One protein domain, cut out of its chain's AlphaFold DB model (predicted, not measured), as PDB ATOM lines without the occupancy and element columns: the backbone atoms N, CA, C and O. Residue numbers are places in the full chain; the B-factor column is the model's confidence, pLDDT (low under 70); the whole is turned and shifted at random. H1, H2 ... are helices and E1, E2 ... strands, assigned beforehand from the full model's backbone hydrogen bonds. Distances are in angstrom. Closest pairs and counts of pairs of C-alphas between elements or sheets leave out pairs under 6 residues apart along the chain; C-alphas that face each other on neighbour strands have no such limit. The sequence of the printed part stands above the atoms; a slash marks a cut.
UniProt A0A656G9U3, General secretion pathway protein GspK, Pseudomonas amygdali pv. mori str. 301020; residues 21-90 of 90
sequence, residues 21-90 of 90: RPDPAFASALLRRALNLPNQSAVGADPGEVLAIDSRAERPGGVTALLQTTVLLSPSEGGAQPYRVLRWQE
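This is residues 21 to 90 of the 90 residues of the protein "General secretion pathway protein GspK" of Pseudomonas amygdali pv. mori str. 301020 (UniProt A0A656G9U3). A long, twisted ribbon of three antiparallel strands, E1, E2 and E3, makes one side of the domain, and a small head of the short helix H1 with loop residues before and after it lies off the sheet. Residues 35 to 49, with no named element, join head and ribbon, leaving the sheet bare of helices. The printed part has 70 residues, with H1, E1, E2 and E3 in that order along the chain and the sheet order E1 - E2 - E3; the class is mostly strand, though under half of the residues are in named elements. The whole is only just loose, close to extended, with a radius of gyration of the C-alphas of 16.5 A, and its outline is flat, 44 by 42 by 21 A.

E2, the longest strand, holds residues 63 to 73 and measures 31.0 A from first to last C-alpha. E1 holds residues 50 to 59, 29.7 A, and starts with C-alpha 50 at (168.763, 175.161, 197.687). E3, residues 83 to 89, 17.0 A, ends with C-alpha 89 at (169.421, 159.083, 200.205). H1 holds residues 29 to 34, 8.6 A, and begins with C-alpha 29 at (187.433, 176.586, 205.429).

The strands form a meander, each the antiparallel neighbour of the one before, with E2 the inner strand. E1 and E2 are a hairpin at 163 degrees; N 55 and O 67 are within hydrogen-bond range, 2.8 A. E2 and E3 are a hairpin at 142 degrees, with N 72 and O 84 at 2.8 A. H1 is not on the sheet, with 0 pairs of C-alphas within 10 A; each of its O i to N i+4 pairs is within hydrogen-bond range.

The C-alphas farthest apart, of Asn 36 and Gly 61, are 46.4 A apart. The printed part has no cut. The link from H1 to E1 is long, with 15 residues. Residues 75 to 79 have pLDDT under 70; the mean of the printed part is 90.1.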
ATOM      1  N   ARG A  21     181.700 180.939 191.408       87.31
ATOM      2  CA  ARG A  21     182.297 180.757 192.736       87.31
ATOM      3  C   ARG A  21     181.210 180.521 193.788       87.31
ATOM      4  O   ARG A  21     180.120 181.075 193.650       87.31
ATOM      5  N   PRO A  22     181.494 179.737 194.843       90.81
ATOM      6  CA  PRO A  22     180.570 179.577 195.957       90.81
ATOM      7  C   PRO A  22     180.484 180.859 196.790       90.81
ATOM      8  O   PRO A  22     181.431 181.651 196.830       90.81
ATOM      9  N   ASP A  23     179.374 181.023 197.508       91.50
ATOM     10  CA  ASP A  23     179.222 182.097 198.485       91.50
ATOM     11  C   ASP A  23     180.246 181.924 199.630       91.50
ATOM     12  O   ASP A  23     180.251 180.884 200.302       91.50
ATOM     13  N   PRO A  24     181.124 182.914 199.891       93.69
ATOM     14  CA  PRO A  24     182.113 182.829 200.962       93.69
ATOM     15  C   PRO A  24     181.529 182.647 202.368       93.69
ATOM     16  O   PRO A  24     182.224 182.098 203.225       93.69
ATOM     17  N   ALA A  25     180.298 183.106 202.620       94.44
ATOM     18  CA  ALA A  25     179.635 182.973 203.915       94.44
ATOM     19  C   ALA A  25     179.291 181.509 204.237       94.44
ATOM     20  O   ALA A  25     179.363 181.094 205.395       94.44
ATOM     21  N   PHE A  26     178.995 180.711 203.205       92.19
ATOM     22  CA  PHE A  26     178.602 179.301 203.320       92.19
ATOM     23  C   PHE A  26     179.702 178.321 202.877       92.19
ATOM     24  O   PHE A  26     179.587 177.114 203.085       92.19
ATOM     25  N   ALA A  27     180.803 178.816 202.305       93.06
ATOM     26  CA  ALA A  27     181.940 177.993 201.915       93.06
ATOM     27  C   ALA A  27     182.703 177.423 203.128       93.06
ATOM     28  O   ALA A  27     182.964 178.104 204.132       93.06
ATOM     29  N   SER A  28     183.163 176.175 203.008       93.38
ATOM     30  CA  SER A  28     184.036 175.551 204.004       93.38
ATOM     31  C   SER A  28     185.367 176.303 204.151       93.38
ATOM     32  O   SER A  28     185.794 177.070 203.282       93.38
ATOM     33  N   ALA A  29     186.087 176.046 205.244       93.50
ATOM     34  CA  ALA A  29     187.433 176.586 205.429       93.50
ATOM     35  C   ALA A  29     188.433 176.077 204.370       93.50
ATOM     36  O   ALA A  29     189.453 176.723 204.113       93.50
ATOM     37  N   LEU A  30     188.186 174.908 203.769       93.81
ATOM     38  CA  LEU A  30     189.006 174.385 202.681       93.81
ATOM     39  C   LEU A  30     188.771 175.194 201.406       93.81
ATOM     40  O   LEU A  30     189.738 175.721 200.856       93.81
ATOM     41  N   LEU A  31     187.515 175.362 200.986       93.56
ATOM     42  CA  LEU A  31     187.172 176.119 199.779       93.56
ATOM     43  C   LEU A  31     187.557 177.592 199.895       93.56
ATOM     44  O   LEU A  31     188.113 178.144 198.947       93.56
ATOM     45  N   ARG A  32     187.367 178.211 201.068       95.56
ATOM     46  CA  ARG A  32     187.810 179.594 201.306       95.56
ATOM     47  C   ARG A  32     189.304 179.775 201.058       95.56
ATOM     48  O   ARG A  32     189.696 180.718 200.380       95.56
ATOM     49  N   ARG A  33     190.138 178.854 201.550       95.19
ATOM     50  CA  ARG A  33     191.592 178.897 201.325       95.19
ATOM     51  C   ARG A  33     191.964 178.573 199.881       95.19
ATOM     52  O   ARG A  33     192.789 179.269 199.304       95.19
ATOM     53  N   ALA A  34     191.359 177.537 199.302       94.00
ATOM     54  CA  ALA A  34     191.676 177.081 197.951       94.00
ATOM     55  C   ALA A  34     191.307 178.113 196.873       94.00
ATOM     56  O   ALA A  34     192.010 178.233 195.875       94.00
ATOM     57  N   LEU A  35     190.219 178.860 197.085       93.38
ATOM     58  CA  LEU A  35     189.686 179.841 196.137       93.38
ATOM     59  C   LEU A  35     189.961 181.296 196.551       93.38
ATOM     60  O   LEU A  35     189.457 182.214 195.906       93.38
ATOM     61  N   ASN A  36     190.750 181.508 197.612       96.06
ATOM     62  CA  ASN A  36     191.067 182.823 198.175       96.06
ATOM     63  C   ASN A  36     189.812 183.691 198.422       96.06
ATOM     64  O   ASN A  36     189.736 184.848 198.005       96.06
ATOM     65  N   LEU A  37     188.797 183.103 199.058       95.19
ATOM     66  CA  LEU A  37     187.546 183.784 199.385       95.19
ATOM     67  C   LEU A  37     187.685 184.569 200.700       95.19
ATOM     68  O   LEU A  37     188.399 184.125 201.606       95.19
ATOM     69  N   PRO A  38     186.973 185.698 200.851       95.31
ATOM     70  CA  PRO A  38     186.958 186.443 202.103       95.31
ATOM     71  C   PRO A  38     186.364 185.613 203.249       95.31
ATOM     72  O   PRO A  38     185.497 184.760 203.052       95.31
ATOM     73  N   ASN A  39     186.807 185.896 204.473       93.62
ATOM     74  CA  ASN A  39     186.229 185.289 205.665       93.62
ATOM     75  C   ASN A  39     184.949 186.040 206.064       93.62
ATOM     76  O   ASN A  39     185.027 187.082 206.711       93.62
ATOM     77  N   GLN A  40     183.793 185.525 205.648       94.12
ATOM     78  CA  GLN A  40     182.478 186.114 205.918       94.12
ATOM     79  C   GLN A  40     181.651 185.206 206.837       94.12
ATOM     80  O   GLN A  40     181.801 183.984 206.812       94.12
ATOM     81  N   SER A  41     180.805 185.809 207.673       92.62
ATOM     82  CA  SER A  41     179.878 185.084 208.547       92.62
ATOM     83  C   SER A  41     178.576 184.788 207.808       92.62
ATOM     84  O   SER A  41     178.052 185.668 207.130       92.62
ATOM     85  N   ALA A  42     178.022 183.591 208.000       92.69
ATOM     86  CA  ALA A  42     176.674 183.246 207.542       92.69
ATOM     87  C   ALA A  42     175.561 183.865 208.407       92.69
ATOM     88  O   ALA A  42     174.390 183.817 208.041       92.69
ATOM     89  N   VAL A  43     175.889 184.425 209.578       94.44
ATOM     90  CA  VAL A  43     174.883 184.992 210.487       94.44
ATOM     91  C   VAL A  43     174.201 186.191 209.828       94.44
ATOM     92  O   VAL A  43     174.846 187.202 209.562       94.44
ATOM     93  N   GLY A  44     172.891 186.075 209.599       91.75
ATOM     94  CA  GLY A  44     172.081 187.105 208.942       91.75
ATOM     95  C   GLY A  44     172.204 187.140 207.416       91.75
ATOM     96  O   GLY A  44     171.574 187.992 206.796       91.75
ATOM     97  N   ALA A  45     172.986 186.238 206.813       92.19
ATOM     98  CA  ALA A  45     173.045 186.076 205.366       92.19
ATOM     99  C   ALA A  45     171.837 185.270 204.862       92.19
ATOM    100  O   ALA A  45     171.330 184.391 205.562       92.19
ATOM    101  N   ASP A  46     171.403 185.558 203.638       90.69
ATOM    102  CA  ASP A  46     170.409 184.749 202.934       90.69
ATOM    103  C   ASP A  46     171.068 183.445 202.434       90.69
ATOM    104  O   ASP A  46     172.022 183.522 201.657       90.69
ATOM    105  N   PRO A  47     170.620 182.252 202.875       87.00
ATOM    106  CA  PRO A  47     171.183 180.973 202.436       87.00
ATOM    107  C   PRO A  47     170.755 180.561 201.018       87.00
ATOM    108  O   PRO A  47     171.254 179.560 200.501       87.00
ATOM    109  N   GLY A  48     169.837 181.303 200.394       88.62
ATOM    110  CA  GLY A  48     169.274 180.970 199.093       88.62
ATOM    111  C   GLY A  48     168.245 179.837 199.147       88.62
ATOM    112  O   GLY A  48     167.754 179.432 200.200       88.62
ATOM    113  N   GLU A  49     167.892 179.327 197.967       89.69
ATOM    114  CA  GLU A  49     166.726 178.451 197.788       89.69
ATOM    115  C   GLU A  49     167.060 176.952 197.778       89.69
ATOM    116  O   GLU A  49     166.154 176.122 197.815       89.69
ATOM    117  N   VAL A  50     168.340 176.572 197.709       90.88
ATOM    118  CA  VAL A  50     168.763 175.161 197.687       90.88
ATOM    119  C   VAL A  50     169.282 174.762 199.060       90.88
ATOM    120  O   VAL A  50     170.345 175.209 199.481       90.88
ATOM    121  N   LEU A  51     168.557 173.877 199.742       91.00
ATOM    122  CA  LEU A  51     168.889 173.432 201.094       91.00
ATOM    123  C   LEU A  51     169.290 171.958 201.102       91.00
ATOM    124  O   LEU A  51     168.587 171.110 200.551       91.00
ATOM    125  N   ALA A  52     170.401 171.648 201.766       91.75
ATOM    126  CA  ALA A  52     170.766 170.286 202.140       91.75
ATOM    127  C   ALA A  52     170.274 170.005 203.566       91.75
ATOM    128  O   ALA A  52     170.485 170.815 204.467       91.75
ATOM    129  N   ILE A  53     169.600 168.872 203.760       93.25
ATOM    130  CA  ILE A  53     169.005 168.462 205.029       93.25
ATOM    131  C   ILE A  53     169.533 167.072 205.375       93.25
ATOM    132  O   ILE A  53     169.284 166.113 204.643       93.25
ATOM    133  N   ASP A  54     170.201 166.981 206.520       95.06
ATOM    134  CA  ASP A  54     170.575 165.726 207.165       95.06
ATOM    135  C   ASP A  54     169.624 165.484 208.344       95.06
ATOM    136  O   ASP A  54     169.639 166.212 209.338       95.06
ATOM    137  N   SER A  55     168.769 164.471 208.229       95.94
ATOM    138  CA  SER A  55     167.818 164.066 209.265       95.94
ATOM    139  C   SER A  55     168.245 162.740 209.884       95.94
ATOM    140  O   SER A  55     168.589 161.791 209.179       95.94
ATOM    141  N   ARG A  56     168.218 162.667 211.216       95.94
ATOM    142  CA  ARG A  56     168.581 161.476 211.989       95.94
ATOM    143  C   ARG A  56     167.493 161.172 213.003       95.94
ATOM    144  O   ARG A  56     167.185 162.005 213.852       95.94
ATOM    145  N   ALA A  57     166.946 159.964 212.939       95.62
ATOM    146  CA  ALA A  57     165.997 159.456 213.919       95.62
ATOM    147  C   ALA A  57     166.647 158.340 214.737       95.62
ATOM    148  O   ALA A  57     167.237 157.419 214.176       95.62
ATOM    149  N   GLU A  58     166.515 158.406 216.058       96.38
ATOM    150  CA  GLU A  58     167.039 157.398 216.982       96.38
ATOM    151  C   GLU A  58     165.915 156.816 217.830       96.38
ATOM    152  O   GLU A  58     165.052 157.538 218.330       96.38
ATOM    153  N   ARG A  59     165.935 155.495 218.014       95.25
ATOM    154  CA  ARG A  59     165.046 154.803 218.951       95.25
ATOM    155  C   ARG A  59     165.833 154.339 220.177       95.25
ATOM    156  O   ARG A  59     166.975 153.891 220.027       95.25
ATOM    157  N   PRO A  60     165.216 154.348 221.374       92.25
ATOM    158  CA  PRO A  60     165.777 153.662 222.534       92.25
ATOM    159  C   PRO A  60     166.138 152.216 222.164       92.25
ATOM    160  O   PRO A  60     165.321 151.510 221.574       92.25
ATOM    161  N   GLY A  61     167.370 151.797 222.463       90.44
ATOM    162  CA  GLY A  61     167.918 150.507 222.018       90.44
ATOM    163  C   GLY A  61     168.871 150.581 220.817       90.44
ATOM    164  O   GLY A  61     169.365 149.542 220.392       90.44
ATOM    165  N   GLY A  62     169.174 151.778 220.297       90.44
ATOM    166  CA  GLY A  62     170.302 152.006 219.378       90.44
ATOM    167  C   GLY A  62     169.987 151.861 217.887       90.44
ATOM    168  O   GLY A  62     170.900 151.865 217.070       90.44
ATOM    169  N   VAL A  63     168.710 151.748 217.514       94.00
ATOM    170  CA  VAL A  63     168.307 151.771 216.101       94.00
ATOM    171  C   VAL A  63     168.334 153.212 215.601       94.00
ATOM    172  O   VAL A  63     167.686 154.080 216.192       94.00
ATOM    173  N   THR A  64     169.045 153.450 214.499       95.06
ATOM    174  CA  THR A  64     169.153 154.760 213.849       95.06
ATOM    175  C   THR A  64     168.672 154.677 212.403       95.06
ATOM    176  O   THR A  64     168.985 153.715 211.707       95.06
ATOM    177  N   ALA A  65     167.937 155.693 211.957       95.00
ATOM    178  CA  ALA A  65     167.637 155.942 210.552       95.00
ATOM    179  C   ALA A  65     168.224 157.299 210.146       95.00
ATOM    180  O   ALA A  65     168.167 158.254 210.928       95.00
ATOM    181  N   LEU A  66     168.796 157.367 208.946       96.25
ATOM    182  CA  LEU A  66     169.369 158.577 208.369       96.25
ATOM    183  C   LEU A  66     168.634 158.900 207.069       96.25
ATOM    184  O   LEU A  66     168.239 158.001 206.340       96.25
ATOM    185  N   LEU A  67     168.450 160.185 206.802       95.19
ATOM    186  CA  LEU A  67     167.952 160.690 205.533       95.19
ATOM    187  C   LEU A  67     168.777 161.915 205.156       95.19
ATOM    188  O   LEU A  67     168.807 162.891 205.904       95.19
ATOM    189  N   GLN A  68     169.401 161.876 203.985       95.06
ATOM    190  CA  GLN A  68     170.081 163.016 203.383       95.06
ATOM    191  C   GLN A  68     169.305 163.450 202.143       95.06
ATOM    192  O   GLN A  68     169.168 162.694 201.175       95.06
ATOM    193  N   THR A  69     168.789 164.674 202.156       94.75
ATOM    194  CA  THR A  69     168.006 165.217 201.043       94.75
ATOM    195  C   THR A  69     168.485 166.603 200.644       94.75
ATOM    196  O   THR A  69     168.950 167.385 201.469       94.75
ATOM    197  N   THR A  70     168.389 166.912 199.354       93.56
ATOM    198  CA  THR A  70     168.596 168.267 198.836       93.56
ATOM    199  C   THR A  70     167.288 168.746 198.239       93.56
ATOM    200  O   THR A  70     166.736 168.075 197.365       93.56
ATOM    201  N   VAL A  71     166.799 169.898 198.685       93.31
ATOM    202  CA  VAL A  71     165.537 170.484 198.229       93.31
ATOM    203  C   VAL A  71     165.770 171.846 197.588       93.31
ATOM    204  O   VAL A  71     166.636 172.597 198.025       93.31
ATOM    205  N   LEU A  72     164.987 172.158 196.559       91.62
ATOM    206  CA  LEU A  72     164.845 173.500 196.002       91.62
ATOM    207  C   LEU A  72     163.525 174.086 196.493       91.62
ATOM    208  O   LEU A  72     162.459 173.538 196.193       91.62
ATOM    209  N   LEU A  73     163.588 175.187 197.230       90.88
ATOM    210  CA  LEU A  73     162.416 175.962 197.612       90.88
ATOM    211  C   LEU A  73     161.778 176.538 196.347       90.88
ATOM    212  O   LEU A  73     162.460 177.062 195.474       90.88
ATOM    213  N   SER A  74     160.467 176.365 196.208       82.94
ATOM    214  CA  SER A  74     159.710 176.831 195.044       82.94
ATOM    215  C   SER A  74     158.624 177.780 195.537       82.94
ATOM    216  O   SER A  74     157.500 177.333 195.780       82.94
ATOM    217  N   PRO A  75     158.930 179.077 195.725       66.12
ATOM    218  CA  PRO A  75     157.932 180.071 196.089       66.12
ATOM    219  C   PRO A  75     157.065 180.378 194.860       66.12
ATOM    220  O   PRO A  75     157.167 181.426 194.237       66.12
ATOM    221  N   SER A  76     156.234 179.430 194.433       63.28
ATOM    222  CA  SER A  76     155.249 179.692 193.388       63.28
ATOM    223  C   SER A  76     154.084 180.475 193.984       63.28
ATOM    224  O   SER A  76     153.403 179.960 194.876       63.28
ATOM    225  N   GLU A  77     153.808 181.667 193.455       58.16
ATOM    226  CA  GLU A  77     152.543 182.381 193.666       58.16
ATOM    227  C   GLU A  77     151.396 181.561 193.034       58.16
ATOM    228  O   GLU A  77     151.009 181.773 191.890       58.16
ATOM    229  N   GLY A  78     150.904 180.538 193.744       62.59
ATOM    230  CA  GLY A  78     149.750 179.723 193.331       62.59
ATOM    231  C   GLY A  78     149.985 178.220 193.112       62.59
ATOM    232  O   GLY A  78     149.070 177.540 192.649       62.59
ATOM    233  N   GLY A  79     151.161 177.668 193.434       62.22
ATOM    234  CA  GLY A  79     151.434 176.222 193.341       62.22
ATOM    235  C   GLY A  79     151.262 175.463 194.666       62.22
ATOM    236  O   GLY A  79     151.459 176.017 195.744       62.22
ATOM    237  N   ALA A  80     150.903 174.174 194.590       71.62
ATOM    238  CA  ALA A  80     150.549 173.339 195.749       71.62
ATOM    239  C   ALA A  80     151.740 172.780 196.560       71.62
ATOM    240  O   ALA A  80     151.532 172.293 197.671       71.62
ATOM    241  N   GLN A  81     152.970 172.804 196.028       82.44
ATOM    242  CA  GLN A  81     154.155 172.265 196.709       82.44
ATOM    243  C   GLN A  81     155.184 173.369 196.992       82.44
ATOM    244  O   GLN A  81     155.681 173.974 196.045       82.44
ATOM    245  N   PRO A  82     155.552 173.600 198.267       87.62
ATOM    246  CA  PRO A  82     156.480 174.668 198.649       87.62
ATOM    247  C   PRO A  82     157.952 174.374 198.301       87.62
ATOM    248  O   PRO A  82     158.807 175.249 198.427       87.62
ATOM    249  N   TYR A  83     158.275 173.148 197.883       91.00
ATOM    250  CA  TYR A  83     159.626 172.733 197.511       91.00
ATOM    251  C   TYR A  83     159.609 171.545 196.541       91.00
ATOM    252  O   TYR A  83     158.607 170.846 196.397       91.00
ATOM    253  N   ARG A  84     160.765 171.277 195.925       91.12
ATOM    254  CA  ARG A  84     161.053 170.101 195.097       91.12
ATOM    255  C   ARG A  84     162.273 169.358 195.638       91.12
ATOM    256  O   ARG A  84     163.275 169.988 195.958       91.12
ATOM    257  N   VAL A  85     162.231 168.026 195.673       92.88
ATOM    258  CA  VAL A  85     163.398 167.193 196.016       92.88
ATOM    259  C   VAL A  85     164.307 167.032 194.792       92.88
ATOM    260  O   VAL A  85     163.846 166.633 193.725       92.88
ATOM    261  N   LEU A  86     165.596 167.341 194.947       91.56
ATOM    262  CA  LEU A  86     166.636 167.196 193.920       91.56
ATOM    263  C   LEU A  86     167.491 165.935 194.121       91.56
ATOM    264  O   LEU A  86     167.982 165.360 193.152       91.56
ATOM    265  N   ARG A  87     167.679 165.506 195.373       91.38
ATOM    266  CA  ARG A  87     168.437 164.304 195.757       91.38
ATOM    267  C   ARG A  87     167.824 163.696 197.015       91.38
ATOM    268  O   ARG A  87     167.449 164.444 197.908       91.38
ATOM    269  N   TRP A  88     167.779 162.367 197.084       93.88
ATOM    270  CA  TRP A  88     167.268 161.597 198.222       93.88
ATOM    271  C   TRP A  88     168.171 160.394 198.501       93.88
ATOM    272  O   TRP A  88     168.510 159.671 197.561       93.88
ATOM    273  N   GLN A  89     168.579 160.200 199.757       90.94
ATOM    274  CA  GLN A  89     169.421 159.083 200.205       90.94
ATOM    275  C   GLN A  89     169.038 158.651 201.622       90.94
ATOM    276  O   GLN A  89     168.971 159.497 202.510       90.94
ATOM    277  N   GLU A  90     168.827 157.350 201.813       90.25
ATOM    278  CA  GLU A  90     168.481 156.690 203.085       90.25
ATOM    279  C   GLU A  90     169.530 155.639 203.457       90.25
ATOM    280  O   GLU A  90     170.102 155.035 202.515       90.25
TER     281      GLU A  90